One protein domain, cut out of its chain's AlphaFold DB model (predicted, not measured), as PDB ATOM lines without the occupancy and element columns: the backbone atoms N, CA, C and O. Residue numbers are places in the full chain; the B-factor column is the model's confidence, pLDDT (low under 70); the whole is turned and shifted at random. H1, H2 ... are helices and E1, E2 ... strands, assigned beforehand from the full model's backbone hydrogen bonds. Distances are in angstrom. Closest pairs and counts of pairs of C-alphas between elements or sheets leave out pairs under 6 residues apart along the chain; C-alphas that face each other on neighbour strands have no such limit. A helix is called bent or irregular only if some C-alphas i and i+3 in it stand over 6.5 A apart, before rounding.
ATOM      1  N   VAL A 207      53.942  31.145 174.558       83.88
ATOM      2  CA  VAL A 207      54.919  31.753 173.622       83.88
ATOM      3  C   VAL A 207      54.860  33.292 173.617       83.88
ATOM      4  O   VAL A 207      55.830  33.951 173.261       83.88
ATOM      5  N   ASN A 208      53.731  33.868 174.027       87.25
ATOM      6  CA  ASN A 208      53.477  35.303 174.129       87.25
ATOM      7  C   ASN A 208      53.632  35.856 175.559       87.25
ATOM      8  O   ASN A 208      53.189  36.970 175.824       87.25
ATOM      9  N   GLU A 209      54.214  35.089 176.480       90.31
ATOM     10  CA  GLU A 209      54.406  35.475 177.877       90.31
ATOM     11  C   GLU A 209      55.882  35.345 178.269       90.31
ATOM     12  O   GLU A 209      56.571  34.397 177.892       90.31
ATOM     13  N   VAL A 210      56.376  36.309 179.047       93.19
ATOM     14  CA  VAL A 210      57.750  36.317 179.554       93.19
ATOM     15  C   VAL A 210      57.702  36.378 181.075       93.19
ATOM     16  O   VAL A 210      57.312  37.391 181.650       93.19
ATOM     17  N   LEU A 211      58.105  35.288 181.729       91.62
ATOM     18  CA  LEU A 211      58.178  35.200 183.187       91.62
ATOM     19  C   LEU A 211      59.552  35.662 183.683       91.62
ATOM     20  O   LEU A 211      60.577  35.196 183.180       91.62
ATOM     21  N   LEU A 212      59.573  36.522 184.705       90.94
ATOM     22  CA  LEU A 212      60.804  36.878 185.424       90.94
ATOM     23  C   LEU A 212      61.271  35.704 186.292       90.94
ATOM     24  O   LEU A 212      62.406  35.244 186.191       90.94
ATOM     25  N   THR A 213      60.356  35.140 187.079       88.31
ATOM     26  CA  THR A 213      60.581  33.917 187.852       88.31
ATOM     27  C   THR A 213      60.267  32.694 186.996       88.31
ATOM     28  O   THR A 213      59.121  32.250 186.901       88.31
ATOM     29  N   LYS A 214      61.293  32.156 186.337       86.75
ATOM     30  CA  LYS A 214      61.162  31.004 185.437       86.75
ATOM     31  C   LYS A 214      60.772  29.736 186.194       86.75
ATOM     32  O   LYS A 214      61.378  29.423 187.223       86.75
ATOM     33  N   ALA A 215      59.832  28.967 185.647       85.94
ATOM     34  CA  ALA A 215      59.383  27.710 186.244       85.94
ATOM     35  C   ALA A 215      60.547  26.729 186.462       85.94
ATOM     36  O   ALA A 215      60.602  26.056 187.488       85.94
ATOM     37  N   GLU A 216      61.524  26.706 185.552       84.38
ATOM     38  CA  GLU A 216      62.704  25.842 185.636       84.38
ATOM     39  C   GLU A 216      63.597  26.150 186.846       84.38
ATOM     40  O   GLU A 216      64.260  25.250 187.352       84.38
ATOM     41  N   SER A 217      63.596  27.397 187.327       84.00
ATOM     42  CA  SER A 217      64.409  27.835 188.472       84.00
ATOM     43  C   SER A 217      63.745  27.586 189.830       84.00
ATOM     44  O   SER A 217      64.397  27.663 190.871       84.00
ATOM     45  N   PHE A 218      62.450  27.247 189.853       85.38
ATOM     46  CA  PHE A 218      61.707  27.079 191.105       85.38
ATOM     47  C   PHE A 218      62.238  25.925 191.971       85.38
ATOM     48  O   PHE A 218      62.144  25.984 193.198       85.38
ATOM     49  N   GLY A 219      62.836  24.900 191.351       85.25
ATOM     50  CA  GLY A 219      63.435  23.767 192.065       85.25
ATOM     51  C   GLY A 219      64.513  24.181 193.074       85.25
ATOM     52  O   GLY A 219      64.607  23.573 194.139       85.25
ATOM     53  N   ASP A 220      65.255  25.254 192.790       85.56
ATOM     54  CA  ASP A 220      66.310  25.768 193.669       85.56
ATOM     55  C   ASP A 220      65.749  26.564 194.859       85.56
ATOM     56  O   ASP A 220      66.336  26.574 195.942       85.56
ATOM     57  N   LEU A 221      64.585  27.198 194.680       87.62
ATOM     58  CA  LEU A 221      63.912  28.012 195.699       87.62
ATOM     59  C   LEU A 221      63.029  27.173 196.634       87.62
ATOM     60  O   LEU A 221      62.872  27.501 197.813       87.62
ATOM     61  N   TYR A 222      62.467  26.072 196.126       89.12
ATOM     62  CA  TYR A 222      61.510  25.235 196.851       89.12
ATOM     63  C   TYR A 222      61.997  24.772 198.240       89.12
ATOM     64  O   TYR A 222      61.220  24.909 199.189       89.12
ATOM     65  N   PRO A 223      63.241  24.275 198.432       89.88
ATOM     66  CA  PRO A 223      63.693  23.810 199.744       89.88
ATOM     67  C   PRO A 223      63.710  24.909 200.814       89.88
ATOM     68  O   PRO A 223      63.329  24.654 201.956       89.88
ATOM     69  N   ASP A 224      64.132  26.124 200.454       90.81
ATOM     70  CA  ASP A 224      64.170  27.266 201.376       90.81
ATOM     71  C   ASP A 224      62.753  27.770 201.688       90.81
ATOM     72  O   ASP A 224      62.407  27.966 202.856       90.81
ATOM     73  N   HIS A 225      61.888  27.879 200.673       92.50
ATOM     74  CA  HIS A 225      60.484  28.239 200.879       92.50
ATOM     75  C   HIS A 225      59.750  27.216 201.752       92.50
ATOM     76  O   HIS A 225      58.998  27.607 202.645       92.50
ATOM     77  N   LEU A 226      59.996  25.917 201.550       93.38
ATOM     78  CA  LEU A 226      59.401  24.859 202.362       93.38
ATOM     79  C   LEU A 226      59.862  24.945 203.822       93.38
ATOM     80  O   LEU A 226      59.019  24.894 204.714       93.38
ATOM     81  N   ALA A 227      61.166  25.126 204.065       94.31
ATOM     82  CA  ALA A 227      61.727  25.255 205.413       94.31
ATOM     83  C   ALA A 227      61.137  26.450 206.172       94.31
ATOM     84  O   ALA A 227      60.761  26.322 207.337       94.31
ATOM     85  N   ARG A 228      60.981  27.596 205.499       92.69
ATOM     86  CA  ARG A 228      60.329  28.782 206.076       92.69
ATOM     87  C   ARG A 228      58.833  28.573 206.294       92.69
ATOM     88  O   ARG A 228      58.309  29.007 207.310       92.69
ATOM     89  N   ALA A 229      58.149  27.883 205.382       91.88
ATOM     90  CA  ALA A 229      56.717  27.609 205.498       91.88
ATOM     91  C   ALA A 229      56.371  26.668 206.667       91.88
ATOM     92  O   ALA A 229      55.250  26.723 207.173       91.88
ATOM     93  N   VAL A 230      57.293  25.802 207.095       93.25
ATOM     94  CA  VAL A 230      57.129  24.973 208.305       93.25
ATOM     95  C   VAL A 230      57.846  25.542 209.532       93.25
ATOM     96  O   VAL A 230      57.927  24.852 210.540       93.25
ATOM     97  N   GLU A 231      58.366  26.771 209.450       90.56
ATOM     98  CA  GLU A 231      59.062  27.469 210.544       90.56
ATOM     99  C   GLU A 231      60.295  26.719 211.093       90.56
ATOM    100  O   GLU A 231      60.658  26.854 212.259       90.56
ATOM    101  N   LEU A 232      60.987  25.965 210.230       91.81
ATOM    102  CA  LEU A 232      62.224  25.235 210.550       91.81
ATOM    103  C   LEU A 232      63.393  25.651 209.628       91.81
ATOM    104  O   LEU A 232      63.992  24.802 208.958       91.81
ATOM    105  N   PRO A 233      63.728  26.955 209.521       87.12
ATOM    106  CA  PRO A 233      64.853  27.391 208.700       87.12
ATOM    107  C   PRO A 233      66.179  26.857 209.264       87.12
ATOM    108  O   PRO A 233      66.446  26.959 210.458       87.12
ATOM    109  N   GLY A 234      67.032  26.307 208.397       86.31
ATOM    110  CA  GLY A 234      68.343  25.762 208.781       86.31
ATOM    111  C   GLY A 234      68.318  24.345 209.368       86.31
ATOM    112  O   GLY A 234      69.387  23.779 209.592       86.31
ATOM    113  N   SER A 235      67.134  23.759 209.573       91.69
ATOM    114  CA  SER A 235      66.983  22.348 209.941       91.69
ATOM    115  C   SER A 235      67.337  21.405 208.787       91.69
ATOM    116  O   SER A 235      67.434  21.808 207.623       91.69
ATOM    117  N   ASP A 236      67.511  20.121 209.108       92.38
ATOM    118  CA  ASP A 236      67.762  19.093 208.101       92.38
ATOM    119  C   ASP A 236      66.589  18.970 207.111       92.38
ATOM    120  O   ASP A 236      65.410  19.032 207.478       92.38
ATOM    121  N   ARG A 237      66.909  18.752 205.829       87.94
ATOM    122  CA  ARG A 237      65.900  18.689 204.760       87.94
ATOM    123  C   ARG A 237      64.901  17.550 204.968       87.94
ATOM    124  O   ARG A 237      63.732  17.706 204.609       87.94
ATOM    125  N   ALA A 238      65.325  16.417 205.531       90.62
ATOM    126  CA  ALA A 238      64.421  15.299 205.773       90.62
ATOM    127  C   ALA A 238      63.425  15.615 206.896       90.62
ATOM    128  O   ALA A 238      62.259  15.229 206.799       90.62
ATOM    129  N   GLU A 239      63.853  16.355 207.920       92.19
ATOM    130  CA  GLU A 239      62.992  16.814 209.012       92.19
ATOM    131  C   GLU A 239      61.940  17.811 208.516       92.19
ATOM    132  O   GLU A 239      60.745  17.583 208.709       92.19
ATOM    133  N   VAL A 240      62.363  18.854 207.789       93.75
ATOM    134  CA  VAL A 240      61.468  19.846 207.160       93.75
ATOM    135  C   VAL A 240      60.397  19.154 206.318       93.75
ATOM    136  O   VAL A 240      59.201  19.424 206.449       93.75
ATOM    137  N   ARG A 241      60.823  18.206 205.475       90.94
ATOM    138  CA  ARG A 241      59.929  17.446 204.604       90.94
ATOM    139  C   ARG A 241      58.954  16.582 205.397       90.94
ATOM    140  O   ARG A 241      57.766  16.569 205.087       90.94
ATOM    141  N   LYS A 242      59.437  15.858 206.410       91.69
ATOM    142  CA  LYS A 242      58.594  15.010 207.263       91.69
ATOM    143  C   LYS A 242      57.508  15.838 207.948       91.69
ATOM    144  O   LYS A 242      56.346  15.435 207.938       91.69
ATOM    145  N   THR A 243      57.867  17.004 208.477       93.31
ATOM    146  CA  THR A 243      56.924  17.940 209.103       93.31
ATOM    147  C   THR A 243      55.888  18.440 208.099       93.31
ATOM    148  O   THR A 243      54.690  18.348 208.367       93.31
ATOM    149  N   ALA A 244      56.320  18.875 206.908       93.19
ATOM    150  CA  ALA A 244      55.413  19.322 205.852       93.19
ATOM    151  C   ALA A 244      54.426  18.221 205.429       93.19
ATOM    152  O   ALA A 244      53.222  18.459 205.374       93.19
ATOM    153  N   ILE A 245      54.908  16.997 205.190       92.56
ATOM    154  CA  ILE A 245      54.055  15.850 204.848       92.56
ATOM    155  C   ILE A 245      53.040  15.583 205.967       92.56
ATOM    156  O   ILE A 245      51.856  15.395 205.687       92.56
ATOM    157  N   GLY A 246      53.473  15.620 207.230       92.81
ATOM    158  CA  GLY A 246      52.590  15.431 208.379       92.81
ATOM    159  C   GLY A 246      51.484  16.489 208.476       92.81
ATOM    160  O   GLY A 246      50.342  16.154 208.800       92.81
ATOM    161  N   TYR A 247      51.792  17.748 208.156       93.25
ATOM    162  CA  TYR A 247      50.798  18.821 208.052       93.25
ATOM    163  C   TYR A 247      49.807  18.579 206.913       93.25
ATOM    164  O   TYR A 247      48.597  18.660 207.120       93.25
ATOM    165  N   LEU A 248      50.299  18.224 205.723       93.81
ATOM    166  CA  LEU A 248      49.463  18.001 204.542       93.81
ATOM    167  C   LEU A 248      48.545  16.782 204.680       93.81
ATOM    168  O   LEU A 248      47.398  16.832 204.240       93.81
ATOM    169  N   ILE A 249      49.012  15.699 205.306       94.50
ATOM    170  CA  ILE A 249      48.189  14.504 205.529       94.50
ATOM    171  C   ILE A 249      47.090  14.799 206.554       94.50
ATOM    172  O   ILE A 249      45.928  14.509 206.277       94.50
ATOM    173  N   ARG A 250      47.421  15.419 207.696       92.44
ATOM    174  CA  ARG A 250      46.429  15.754 208.741       92.44
ATOM    175  C   ARG A 250      45.489  16.884 208.332       92.44
ATOM    176  O   ARG A 250      44.358  16.946 208.805       92.44
ATOM    177  N   GLY A 251      45.950  17.761 207.442       92.50
ATOM    178  CA  GLY A 251      45.276  19.016 207.141       92.50
ATOM    179  C   GLY A 251      45.378  20.017 208.286       92.50
ATOM    180  O   GLY A 251      44.499  20.863 208.389       92.50
ATOM    181  N   ASP A 252      46.385  19.896 209.152       90.56
ATOM    182  CA  ASP A 252      46.543  20.714 210.354       90.56
ATOM    183  C   ASP A 252      47.972  21.252 210.465       90.56
ATOM    184  O   ASP A 252      48.937  20.505 210.304       90.56
ATOM    185  N   TRP A 253      48.098  22.559 210.686       90.75
ATOM    186  CA  TRP A 253      49.351  23.315 210.681       90.75
ATOM    187  C   TRP A 253      49.188  24.637 211.443       90.75
ATOM    188  O   TRP A 253      48.063  25.124 211.586       90.75
ATOM    189  N   PRO A 254      50.292  25.275 211.874       86.44
ATOM    190  CA  PRO A 254      50.238  26.614 212.450       86.44
ATOM    191  C   PRO A 254      49.566  27.613 211.495       86.44
ATOM    192  O   PRO A 254      49.896  27.686 210.305       86.44
ATOM    193  N   ILE A 255      48.596  28.362 212.025       81.62
ATOM    194  CA  ILE A 255      47.815  29.376 211.308       81.62
ATOM    195  C   ILE A 255      48.153  30.779 211.800       81.62
ATOM    196  O   ILE A 255      48.317  31.022 212.993       81.62
ATOM    197  N   THR A 256      48.166  31.722 210.868       68.31
ATOM    198  CA  THR A 256      48.251  33.163 211.103       68.31
ATOM    199  C   THR A 256      46.922  33.822 210.707       68.31
ATOM    200  O   THR A 256      46.216  33.351 209.816       68.31
ATOM    201  N   GLY A 257      46.528  34.902 211.393       63.03
ATOM    202  CA  GLY A 257      45.447  35.786 210.922       63.03
ATOM    203  C   GLY A 257      44.015  35.219 210.901       63.03
ATOM    204  O   GLY A 257      43.187  35.723 210.151       63.03
ATOM    205  N   GLY A 258      43.689  34.196 211.701       63.16
ATOM    206  CA  GLY A 258      42.311  33.684 211.831       63.16
ATOM    207  C   GLY A 258      41.856  32.705 210.738       63.16
ATOM    208  O   GLY A 258      40.676  32.346 210.694       63.16
ATOM    209  N   ALA A 259      42.771  32.245 209.878       71.12
ATOM    210  CA  ALA A 259      42.522  31.156 208.935       71.12
ATOM    211  C   ALA A 259      42.157  29.849 209.667       71.12
ATOM    212  O   ALA A 259      42.588  29.624 210.794       71.12
ATOM    213  N   ARG A 260      41.375  28.963 209.038       76.88
ATOM    214  CA  ARG A 260      41.050  27.638 209.597       76.88
ATOM    215  C   ARG A 260      41.814  26.550 208.860       76.88
ATOM    216  O   ARG A 260      41.861  26.557 207.631       76.88
ATOM    217  N   THR A 261      42.377  25.610 209.608       84.69
ATOM    218  CA  THR A 261      42.972  24.400 209.043       84.69
ATOM    219  C   THR A 261      41.874  23.481 208.492       84.69
ATOM    220  O   THR A 261      40.815  23.359 209.115       84.69
ATOM    221  N   PRO A 262      42.071  22.851 207.316       86.69
ATOM    222  CA  PRO A 262      41.090  21.925 206.749       86.69
ATOM    223  C   PRO A 262      40.770  20.731 207.658       86.69
ATOM    224  O   PRO A 262      39.628  20.278 207.699       86.69
ATOM    225  N   GLY A 263      41.778  20.222 208.371       86.25
ATOM    226  CA  GLY A 263      41.696  19.064 209.253       86.25
ATOM    227  C   GLY A 263      41.058  17.829 208.606       86.25
ATOM    228  O   GLY A 263      41.100  17.610 207.385       86.25
ATOM    229  N   GLY A 264      40.434  17.016 209.461       84.38
ATOM    230  CA  GLY A 264      39.502  15.971 209.043       84.38
ATOM    231  C   GLY A 264      40.147  14.800 208.307       84.38
ATOM    232  O   GLY A 264      39.522  14.247 207.405       84.38
ATOM    233  N   LEU A 265      41.383  14.431 208.652       92.50
ATOM    234  CA  LEU A 265      42.011  13.202 208.162       92.50
ATOM    235  C   LEU A 265      41.142  11.980 208.491       92.50
ATOM    236  O   LEU A 265      40.674  11.311 207.568       92.50
ATOM    237  N   LEU A 266      40.865  11.741 209.774       93.25
ATOM    238  CA  LEU A 266      39.903  10.749 210.240       93.25
ATOM    239  C   LEU A 266      38.621  11.433 210.732       93.25
ATOM    240  O   LEU A 266      38.587  12.109 211.757       93.25
ATOM    241  N   THR A 267      37.516  11.216 210.024       92.38
ATOM    242  CA  THR A 267      36.203  11.756 210.398       92.38
ATOM    243  C   THR A 267      35.303  10.667 210.965       92.38
ATOM    244  O   THR A 267      35.195   9.574 210.409       92.38
ATOM    245  N   ARG A 268      34.611  10.965 212.071       92.00
ATOM    246  CA  ARG A 268      33.557  10.102 212.626       92.00
ATOM    247  C   ARG A 268      32.200  10.598 212.140       92.00
ATOM    248  O   ARG A 268      31.644  11.533 212.706       92.00
ATOM    249  N   ARG A 269      31.678   9.968 211.086       92.94
ATOM    250  CA  ARG A 269      30.376  10.293 210.475       92.94
ATOM    251  C   ARG A 269      29.212   9.870 211.363       92.94
ATOM    252  O   ARG A 269      28.172  10.519 211.374       92.94
ATOM    253  N   ARG A 270      29.407   8.799 212.137       93.75
ATOM    254  CA  ARG A 270      28.433   8.287 213.103       93.75
ATOM    255  C   ARG A 270      29.129   7.859 214.383       93.75
ATOM    256  O   ARG A 270      30.153   7.177 214.332       93.75
ATOM    257  N   LYS A 271      28.575   8.262 215.527       92.75
ATOM    258  CA  LYS A 271      29.074   7.868 216.847       92.75
ATOM    259  C   LYS A 271      28.680   6.415 217.141       92.75
ATOM    260  O   LYS A 271      27.523   6.052 216.947       92.75
ATOM    261  N   TRP A 272      29.628   5.621 217.637       94.69
ATOM    262  CA  TRP A 272      29.344   4.294 218.188       94.69
ATOM    263  C   TRP A 272      28.560   4.410 219.495       94.69
ATOM    264  O   TRP A 272      28.890   5.227 220.356       94.69
ATOM    265  N   VAL A 273      27.541   3.571 219.640       92.75
ATOM    266  CA  VAL A 273      26.768   3.419 220.872       92.75
ATOM    267  C   VAL A 273      26.686   1.929 221.182       92.75
ATOM    268  O   VAL A 273      26.008   1.189 220.469       92.75
ATOM    269  N   ALA A 274      27.382   1.498 222.236       93.31
ATOM    270  CA  ALA A 274      27.284   0.137 222.760       93.31
ATOM    271  C   ALA A 274      25.933  -0.082 223.451       93.31
ATOM    272  O   ALA A 274      25.409   0.845 224.076       93.31
ATOM    273  N   ASN A 275      25.404  -1.309 223.437       90.81
ATOM    274  CA  ASN A 275      24.137  -1.619 224.113       90.81
ATOM    275  C   ASN A 275      24.194  -1.288 225.615       90.81
ATOM    276  O   ASN A 275      23.293  -0.656 226.169       90.81
ATOM    277  N   ALA A 276      25.316  -1.622 226.260       90.44
ATOM    278  CA  ALA A 276      25.570  -1.304 227.665       90.44
ATOM    279  C   ALA A 276      25.532   0.206 227.974       90.44
ATOM    280  O   ALA A 276      25.357   0.583 229.130       90.44
ATOM    281  N   LEU A 277      25.671   1.070 226.962       91.31
ATOM    282  CA  LEU A 277      25.713   2.529 227.074       91.31
ATOM    283  C   LEU A 277      24.552   3.235 226.344       91.31
ATOM    284  O   LEU A 277      24.588   4.454 226.188       91.31
ATOM    285  N   ALA A 278      23.505   2.503 225.947       88.44
ATOM    286  CA  ALA A 278      22.377   3.051 225.187       88.44
ATOM    287  C   ALA A 278      21.538   4.078 225.972       88.44
ATOM    288  O   ALA A 278      20.979   5.009 225.404       88.44
ATOM    289  N   ARG A 279      21.446   3.960 227.298       87.94
ATOM    290  CA  ARG A 279      20.655   4.883 228.124       87.94
ATOM    291  C   ARG A 279      21.320   6.263 228.228       87.94
ATOM    292  O   ARG A 279      22.505   6.376 228.536       87.94
ATOM    293  N   ARG A 280      20.544   7.336 228.077       80.38
ATOM    294  CA  ARG A 280      21.019   8.695 228.363       80.38
ATOM    295  C   ARG A 280      20.778   9.061 229.831       80.38
ATOM    296  O   ARG A 280      19.652   8.922 230.310       80.38
ATOM    297  N   PRO A 281      21.802   9.508 230.579       76.38
ATOM    298  CA  PRO A 281      21.606   9.922 231.963       76.38
ATOM    299  C   PRO A 281      20.667  11.137 232.045       76.38
ATOM    300  O   PRO A 281      20.978  12.193 231.511       76.38
ATOM    301  N   GLY A 282      19.530  10.994 232.732       72.00
ATOM    302  CA  GLY A 282      18.575  12.090 232.956       72.00
ATOM    303  C   GLY A 282      17.554  12.346 231.838       72.00
ATOM    304  O   GLY A 282      16.687  13.196 232.023       72.00
ATOM    305  N   GLU A 283      17.597  11.600 230.731       76.94
ATOM    306  CA  GLU A 283      16.620  11.686 229.634       76.94
ATOM    307  C   GLU A 283      15.738  10.427 229.582       76.94
ATOM    308  O   GLU A 283      16.163   9.331 229.953       76.94
ATOM    309  N   SER A 284      14.488  10.572 229.123       68.69
ATOM    310  CA  SER A 284      13.571   9.439 228.919       68.69
ATOM    311  C   SER A 284      13.878   8.639 227.652       68.69
ATOM    312  O   SER A 284      13.455   7.490 227.531       68.69
ATOM    313  N   GLU A 285      14.596   9.241 226.705       76.88
ATOM    314  CA  GLU A 285      14.979   8.616 225.442       76.88
ATOM    315  C   GLU A 285      16.329   7.902 225.567       76.88
ATOM    316  O   GLU A 285      17.252   8.362 226.241       76.88
ATOM    317  N   SER A 286      16.447   6.747 224.913       84.44
ATOM    318  CA  SER A 286      17.703   6.000 224.812       84.44
ATOM    319  C   SER A 286      18.311   6.190 223.427       84.44
ATOM    320  O   SER A 286      17.595   6.269 222.430       84.44
ATOM    321  N   ASP A 287      19.638   6.243 223.367       86.00
ATOM    322  CA  ASP A 287      20.377   6.167 222.118       86.00
ATOM    323  C   ASP A 287      20.150   4.806 221.451       86.00
ATOM    324  O   ASP A 287      20.091   3.762 222.104       86.00
ATOM    325  N   ILE A 288      20.052   4.814 220.123       86.88
ATOM    326  CA  ILE A 288      19.952   3.589 219.332       86.88
ATOM    327  C   ILE A 288      21.341   2.944 219.271       86.88
ATOM    328  O   ILE A 288      22.312   3.601 218.884       86.88
ATOM    329  N   GLN A 289      21.429   1.660 219.628       89.62
ATOM    330  CA  GLN A 289      22.656   0.877 219.472       89.62
ATOM    331  C   GLN A 289      23.074   0.870 218.000       89.62
ATOM    332  O   GLN A 289      22.294   0.507 217.118       89.62
ATOM    333  N   GLN A 290      24.317   1.261 217.735       92.44
ATOM    334  CA  GLN A 290      24.835   1.327 216.374       92.44
ATOM    335  C   GLN A 290      26.365   1.302 216.351       92.44
ATOM    336  O   GLN A 290      26.999   1.862 217.255       92.44
ATOM    337  N   PRO A 291      26.976   0.711 215.309       94.38
ATOM    338  CA  PRO A 291      28.410   0.829 215.083       94.38
ATOM    339  C   PRO A 291      28.786   2.265 214.695       94.38
ATOM    340  O   PRO A 291      27.964   3.032 214.180       94.38
ATOM    341  N   ALA A 292      30.047   2.627 214.915       95.56
ATOM    342  CA  ALA A 292      30.601   3.852 214.362       95.56
ATOM    343  C   ALA A 292      30.736   3.756 212.839       95.56
ATOM    344  O   ALA A 292      30.873   2.682 212.256       95.56
ATOM    345  N   GLU A 293      30.753   4.920 212.200       96.12
ATOM    346  CA  GLU A 293      31.043   5.057 210.779       96.12
ATOM    347  C   GLU A 293      32.186   6.055 210.613       96.12
ATOM    348  O   GLU A 293      32.084   7.199 211.070       96.12
ATOM    349  N   TYR A 294      33.266   5.622 209.962       96.31
ATOM    350  CA  TYR A 294      34.474   6.419 209.771       96.31
ATOM    351  C   TYR A 294      34.732   6.727 208.294       96.31
ATOM    352  O   TYR A 294      34.480   5.901 207.410       96.31
ATOM    353  N   GLY A 295      35.259   7.923 208.039       94.81
ATOM    354  CA  GLY A 295      35.820   8.344 206.758       94.81
ATOM    355  C   GLY A 295      37.295   8.702 206.920       94.81
ATOM    356  O   GLY A 295      37.662   9.330 207.910       94.81
ATOM    357  N   VAL A 296      38.126   8.300 205.958       95.50
ATOM    358  CA  VAL A 296      39.557   8.631 205.919       95.50
ATOM    359  C   VAL A 296      39.815   9.436 204.650       95.50
ATOM    360  O   VAL A 296      39.773   8.901 203.541       95.50
ATOM    361  N   GLU A 297      40.033  10.736 204.806       93.81
ATOM    362  CA  GLU A 297      40.066  11.698 203.704       93.81
ATOM    363  C   GLU A 297      41.512  11.891 203.214       93.81
ATOM    364  O   GLU A 297      42.189  12.848 203.585       93.81
ATOM    365  N   VAL A 298      42.006  10.943 202.408       93.56
ATOM    366  CA  VAL A 298      43.398  10.898 201.888       93.56
ATOM    367  C   VAL A 298      43.476  10.643 200.382       93.56
ATOM    368  O   VAL A 298      44.478  10.143 199.880       93.56
ATOM    369  N   THR A 299      42.413  10.937 199.634       93.44
ATOM    370  CA  THR A 299      42.447  10.825 198.168       93.44
ATOM    371  C   THR A 299      43.439  11.825 197.566       93.44
ATOM    372  O   THR A 299      43.753  12.841 198.186       93.44
ATOM    373  N   ALA A 300      43.911  11.565 196.339       92.25
ATOM    374  CA  ALA A 300      44.838  12.461 195.642       92.25
ATOM    375  C   ALA A 300      44.299  13.906 195.573       92.25
ATOM    376  O   ALA A 300      44.991  14.833 195.982       92.25
ATOM    377  N   ALA A 301      43.029  14.074 195.193       91.75
ATOM    378  CA  ALA A 301      42.350  15.371 195.184       91.75
ATOM    379  C   ALA A 301      42.365  16.060 196.564       91.75
ATOM    380  O   ALA A 301      42.723  17.225 196.676       91.75
ATOM    381  N   LYS A 302      42.056  15.330 197.648       92.94
ATOM    382  CA  LYS A 302      42.046  15.905 199.007       92.94
ATOM    383  C   LYS A 302      43.429  16.317 199.495       92.94
ATOM    384  O   LYS A 302      43.556  17.345 200.157       92.94
ATOM    385  N   LEU A 303      44.459  15.538 199.177       92.44
ATOM    386  CA  LEU A 303      45.838  15.907 199.491       92.44
ATOM    387  C   LEU A 303      46.276  17.137 198.687       92.44
ATOM    388  O   LEU A 303      46.935  18.013 199.242       92.44
ATOM    389  N   LEU A 304      45.863  17.240 197.420       91.50
ATOM    390  CA  LEU A 304      46.141  18.402 196.582       91.50
ATOM    391  C   LEU A 304      45.420  19.662 197.089       91.50
ATOM    392  O   LEU A 304      46.044  20.716 197.187       91.50
ATOM    393  N   ASP A 305      44.152  19.553 197.491       91.81
ATOM    394  CA  ASP A 305      43.395  20.644 198.118       91.81
ATOM    395  C   ASP A 305      44.093  21.149 199.387       91.81
ATOM    396  O   ASP A 305      44.261  22.356 199.579       91.81
ATOM    397  N   ARG A 306      44.555  20.231 200.249       93.06
ATOM    398  CA  ARG A 306      45.323  20.581 201.452       93.06
ATOM    399  C   ARG A 306      46.663  21.225 201.101       93.06
ATOM    400  O   ARG A 306      47.028  22.207 201.736       93.06
ATOM    401  N   ALA A 307      47.368  20.728 200.084       92.12
ATOM    402  CA  ALA A 307      48.616  21.326 199.606       92.12
ATOM    403  C   ALA A 307      48.409  22.752 199.086       92.12
ATOM    404  O   ALA A 307      49.175  23.645 199.438       92.12
ATOM    405  N   ARG A 308      47.334  22.993 198.330       91.31
ATOM    406  CA  ARG A 308      46.941  24.330 197.861       91.31
ATOM    407  C   ARG A 308      46.638  25.262 199.027       91.31
ATOM    408  O   ARG A 308      47.206  26.344 199.094       91.31
ATOM    409  N   ALA A 309      45.821  24.813 199.979       91.50
ATOM    410  CA  ALA A 309      45.520  25.581 201.185       91.50
ATOM    411  C   ALA A 309      46.772  25.869 202.034       91.50
ATOM    412  O   ALA A 309      46.849  26.906 202.685       91.50
ATOM    413  N   PHE A 310      47.757  24.968 202.027       92.06
ATOM    414  CA  PHE A 310      49.020  25.142 202.737       92.06
ATOM    415  C   PHE A 310      49.940  26.182 202.078       92.06
ATOM    416  O   PHE A 310      50.595  26.947 202.790       92.06
ATOM    417  N   VAL A 311      50.010  26.230 200.743       91.50
ATOM    418  CA  VAL A 311      50.864  27.204 200.035       91.50
ATOM    419  C   VAL A 311      50.254  28.605 199.981       91.50
ATOM    420  O   VAL A 311      51.002  29.574 199.951       91.50
ATOM    421  N   THR A 312      48.925  28.738 200.040       90.38
ATOM    422  CA  THR A 312      48.224  30.039 200.028       90.38
ATOM    423  C   THR A 312      48.056  30.666 201.416       90.38
ATOM    424  O   THR A 312      47.272  31.600 201.586       90.38
ATOM    425  N   ARG A 313      48.766  30.157 202.432       89.75
ATOM    426  CA  ARG A 313      48.683  30.683 203.801       89.75
ATOM    427  C   ARG A 313      49.213  32.120 203.859       89.75
ATOM    428  O   ARG A 313      50.381  32.321 203.526       89.75
ATOM    429  N   PRO A 314      48.408  33.087 204.338       87.56
ATOM    430  CA  PRO A 314      48.817  34.486 204.379       87.56
ATOM    431  C   PRO A 314      50.106  34.707 205.177       87.56
ATOM    432  O   PRO A 314      50.234  34.228 206.311       87.56
ATOM    433  N   GLY A 315      51.044  35.454 204.594       86.50
ATOM    434  CA  GLY A 315      52.303  35.841 205.234       86.50
ATOM    435  C   GLY A 315      53.369  34.740 205.274       86.50
ATOM    436  O   GLY A 315      54.458  34.970 205.804       86.50
ATOM    437  N   MET A 316      53.087  33.556 204.722       90.44
ATOM    438  CA  MET A 316      54.055  32.462 204.613       90.44
ATOM    439  C   MET A 316      54.891  32.585 203.335       90.44
ATOM    440  O   MET A 316      54.485  33.214 202.364       90.44
ATOM    441  N   ALA A 317      56.060  31.936 203.312       91.56
ATOM    442  CA  ALA A 317      57.048  32.093 202.240       91.56
ATOM    443  C   ALA A 317      56.503  31.846 200.818       91.56
ATOM    444  O   ALA A 317      56.847  32.595 199.909       91.56
ATOM    445  N   PHE A 318      55.645  30.837 200.623       92.62
ATOM    446  CA  PHE A 318      55.043  30.560 199.310       92.62
ATOM    447  C   PHE A 318      54.060  31.643 198.861       92.62
ATOM    448  O   PHE A 318      54.076  32.015 197.691       92.62
ATOM    449  N   GLU A 319      53.220  32.142 199.772       90.75
ATOM    450  CA  GLU A 319      52.256  33.195 199.455       90.75
ATOM    451  C   GLU A 319      52.987  34.499 199.156       90.75
ATOM    452  O   GLU A 319      52.772  35.033 198.079       90.75
ATOM    453  N   ASN A 320      53.932  34.913 200.010       90.06
ATOM    454  CA  ASN A 320      54.766  36.100 199.788       90.06
ATOM    455  C   ASN A 320      55.508  36.043 198.442       90.06
ATOM    456  O   ASN A 320      55.583  37.036 197.732       90.06
ATOM    457  N   PHE A 321      56.042  34.874 198.068       90.62
ATOM    458  CA  PHE A 321      56.699  34.693 196.772       90.62
ATOM    459  C   PHE A 321      55.715  34.814 195.598       90.62
ATOM    460  O   PHE A 321      56.016  35.462 194.603       90.62
ATOM    461  N   ALA A 322      54.529  34.208 195.701       89.62
ATOM    462  CA  ALA A 322      53.505  34.293 194.659       89.62
ATOM    463  C   ALA A 322      52.811  35.669 194.604       89.62
ATOM    464  O   ALA A 322      52.156  35.992 193.607       89.62
ATOM    465  N   SER A 323      52.901  36.450 195.683       90.44
ATOM    466  CA  SER A 323      52.285  37.765 195.812       90.44
ATOM    467  C   SER A 323      53.229  38.945 195.570       90.44
ATOM    468  O   SER A 323      52.717  40.059 195.402       90.44
ATOM    469  N   GLU A 324      54.538  38.686 195.447       92.38
ATOM    470  CA  GLU A 324      55.587  39.656 195.099       92.38
ATOM    471  C   GLU A 324      55.198  40.426 193.825       92.38
ATOM    472  O   GLU A 324      54.843  39.848 192.790       92.38
ATOM    473  N   SER A 325      55.210  41.756 193.906       94.88
ATOM    474  CA  SER A 325      54.933  42.616 192.754       94.88
ATOM    475  C   SER A 325      56.177  42.827 191.898       94.88
ATOM    476  O   SER A 325      57.304  42.632 192.346       94.88
ATOM    477  N   LEU A 326      55.996  43.289 190.657       95.12
ATOM    478  CA  LEU A 326      57.128  43.607 189.778       95.12
ATOM    479  C   LEU A 326      58.029  44.693 190.385       95.12
ATOM    480  O   LEU A 326      59.253  44.635 190.253       95.12
ATOM    481  N   ARG A 327      57.422  45.671 191.071       94.12
ATOM    482  CA  ARG A 327      58.141  46.740 191.772       94.12
ATOM    483  C   ARG A 327      58.916  46.198 192.964       94.12
ATOM    484  O   ARG A 327      60.092  46.532 193.102       94.12
ATOM    485  N   GLU A 328      58.285  45.380 193.804       93.06
ATOM    486  CA  GLU A 328      58.943  44.758 194.959       93.06
ATOM    487  C   GLU A 328      60.111  43.879 194.506       93.06
ATOM    488  O   GLU A 328      61.226  44.043 194.999       93.06
ATOM    489  N   TYR A 329      59.900  43.066 193.468       92.56
ATOM    490  CA  TYR A 329      60.939  42.239 192.868       92.56
ATOM    491  C   TYR A 329      62.159  43.065 192.436       92.56
ATOM    492  O   TYR A 329      63.294  42.692 192.743       92.56
ATOM    493  N   ALA A 330      61.952  44.210 191.780       91.69
ATOM    494  CA  ALA A 330      63.040  45.090 191.351       91.69
ATOM    495  C   ALA A 330      63.733  45.824 192.511       91.69
ATOM    496  O   ALA A 330      64.947  46.025 192.489       91.69
ATOM    497  N   THR A 331      62.960  46.259 193.509       88.88
ATOM    498  CA  THR A 331      63.405  47.225 194.528       88.88
ATOM    499  C   THR A 331      63.658  46.618 195.905       88.88
ATOM    500  O   THR A 331      63.894  47.366 196.855       88.88
ATOM    501  N   ASP A 332      63.665  45.284 196.029       87.88
ATOM    502  CA  ASP A 332      63.852  44.601 197.311       87.88
ATOM    503  C   ASP A 332      65.107  45.105 198.051       87.88
ATOM    504  O   ASP A 332      66.269  44.884 197.675       87.88
TER     505      ASP A 332
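Overview. This is residues 207 to 332 of the 716 residues of an uncharacterized protein of Brevibacterium sp (UniProt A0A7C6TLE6). A thin two-stranded hairpin, E1 and E2, reaches out from a loose group of crossed helices, H1 to H4; its long loop, residues 271 to 292, makes one far end, and H5 lies toward the other. Residues 280 to 285 stick out at the loop's end, and residues 214 to 220 at the helical end. The printed part has 126 residues, with five named helices and two named strands in the order H1 H2 E1 E2 H3 H4 H5 and one antiparallel sheet, E1 - E2; helices hold 54 of the 63 residues in named elements, and the class is mostly helix. It is extended, radius of gyration of the C-alphas 22.1 A, spanning 72 by 34 by 30 A.

Along the chain. Find C-alpha 266 at (39.903, 10.749, 210.240), where E1, residues 266 to 270, begins; E2 is residues 293 to 296. H3, residues 300 to 311, runs 16.5 A, and H2, residues 237 to 250, runs 20.1 A. H1, residues 215 to 229, runs 19.4 A from C-alpha 215 at (59.383, 27.710, 186.244); it is irregular, but only just, with C-alphas 220 and 223 6.9 A apart. H4 is residues 317 to 323, and H5, residues 326 to 331, ends at (63.405, 47.225, 194.528).

Arrangement. Look first at the hairpin E1 and E2, antiparallel at 157 degrees, where N 267 and O 295 are within hydrogen-bond range at 2.8 A. H3 touches H2 at a steep tilt of 64 degrees, closest at C-alphas Arg 306 and Leu 248, 5.8 A, with residues 248 to 249 of H2 alone. With residues 223 to 227 alone, H1 touches H2, about perpendicular at 79 degrees; the closest C-alphas, Ala 227 and Val 240, are 5.7 A apart. With residues 225 to 229 alone, H1 touches H4 at a steep tilt of 51 degrees, closest at C-alphas His 225 and Ala 317, 5.3 A. H5 touches no helix. Every O i to N i+4 pair is within hydrogen-bond range in H2, H3, H4 and H5, and 6 of 11 in H1.

Size, cuts and confidence. The two C-alphas farthest apart, Val 207 and Ser 284, are 72.6 A apart. The printed part has no cut; the links H2 to E1 and E1 to E2 are long. Look for pLDDT under 70 at residues 256 to 258 and 284.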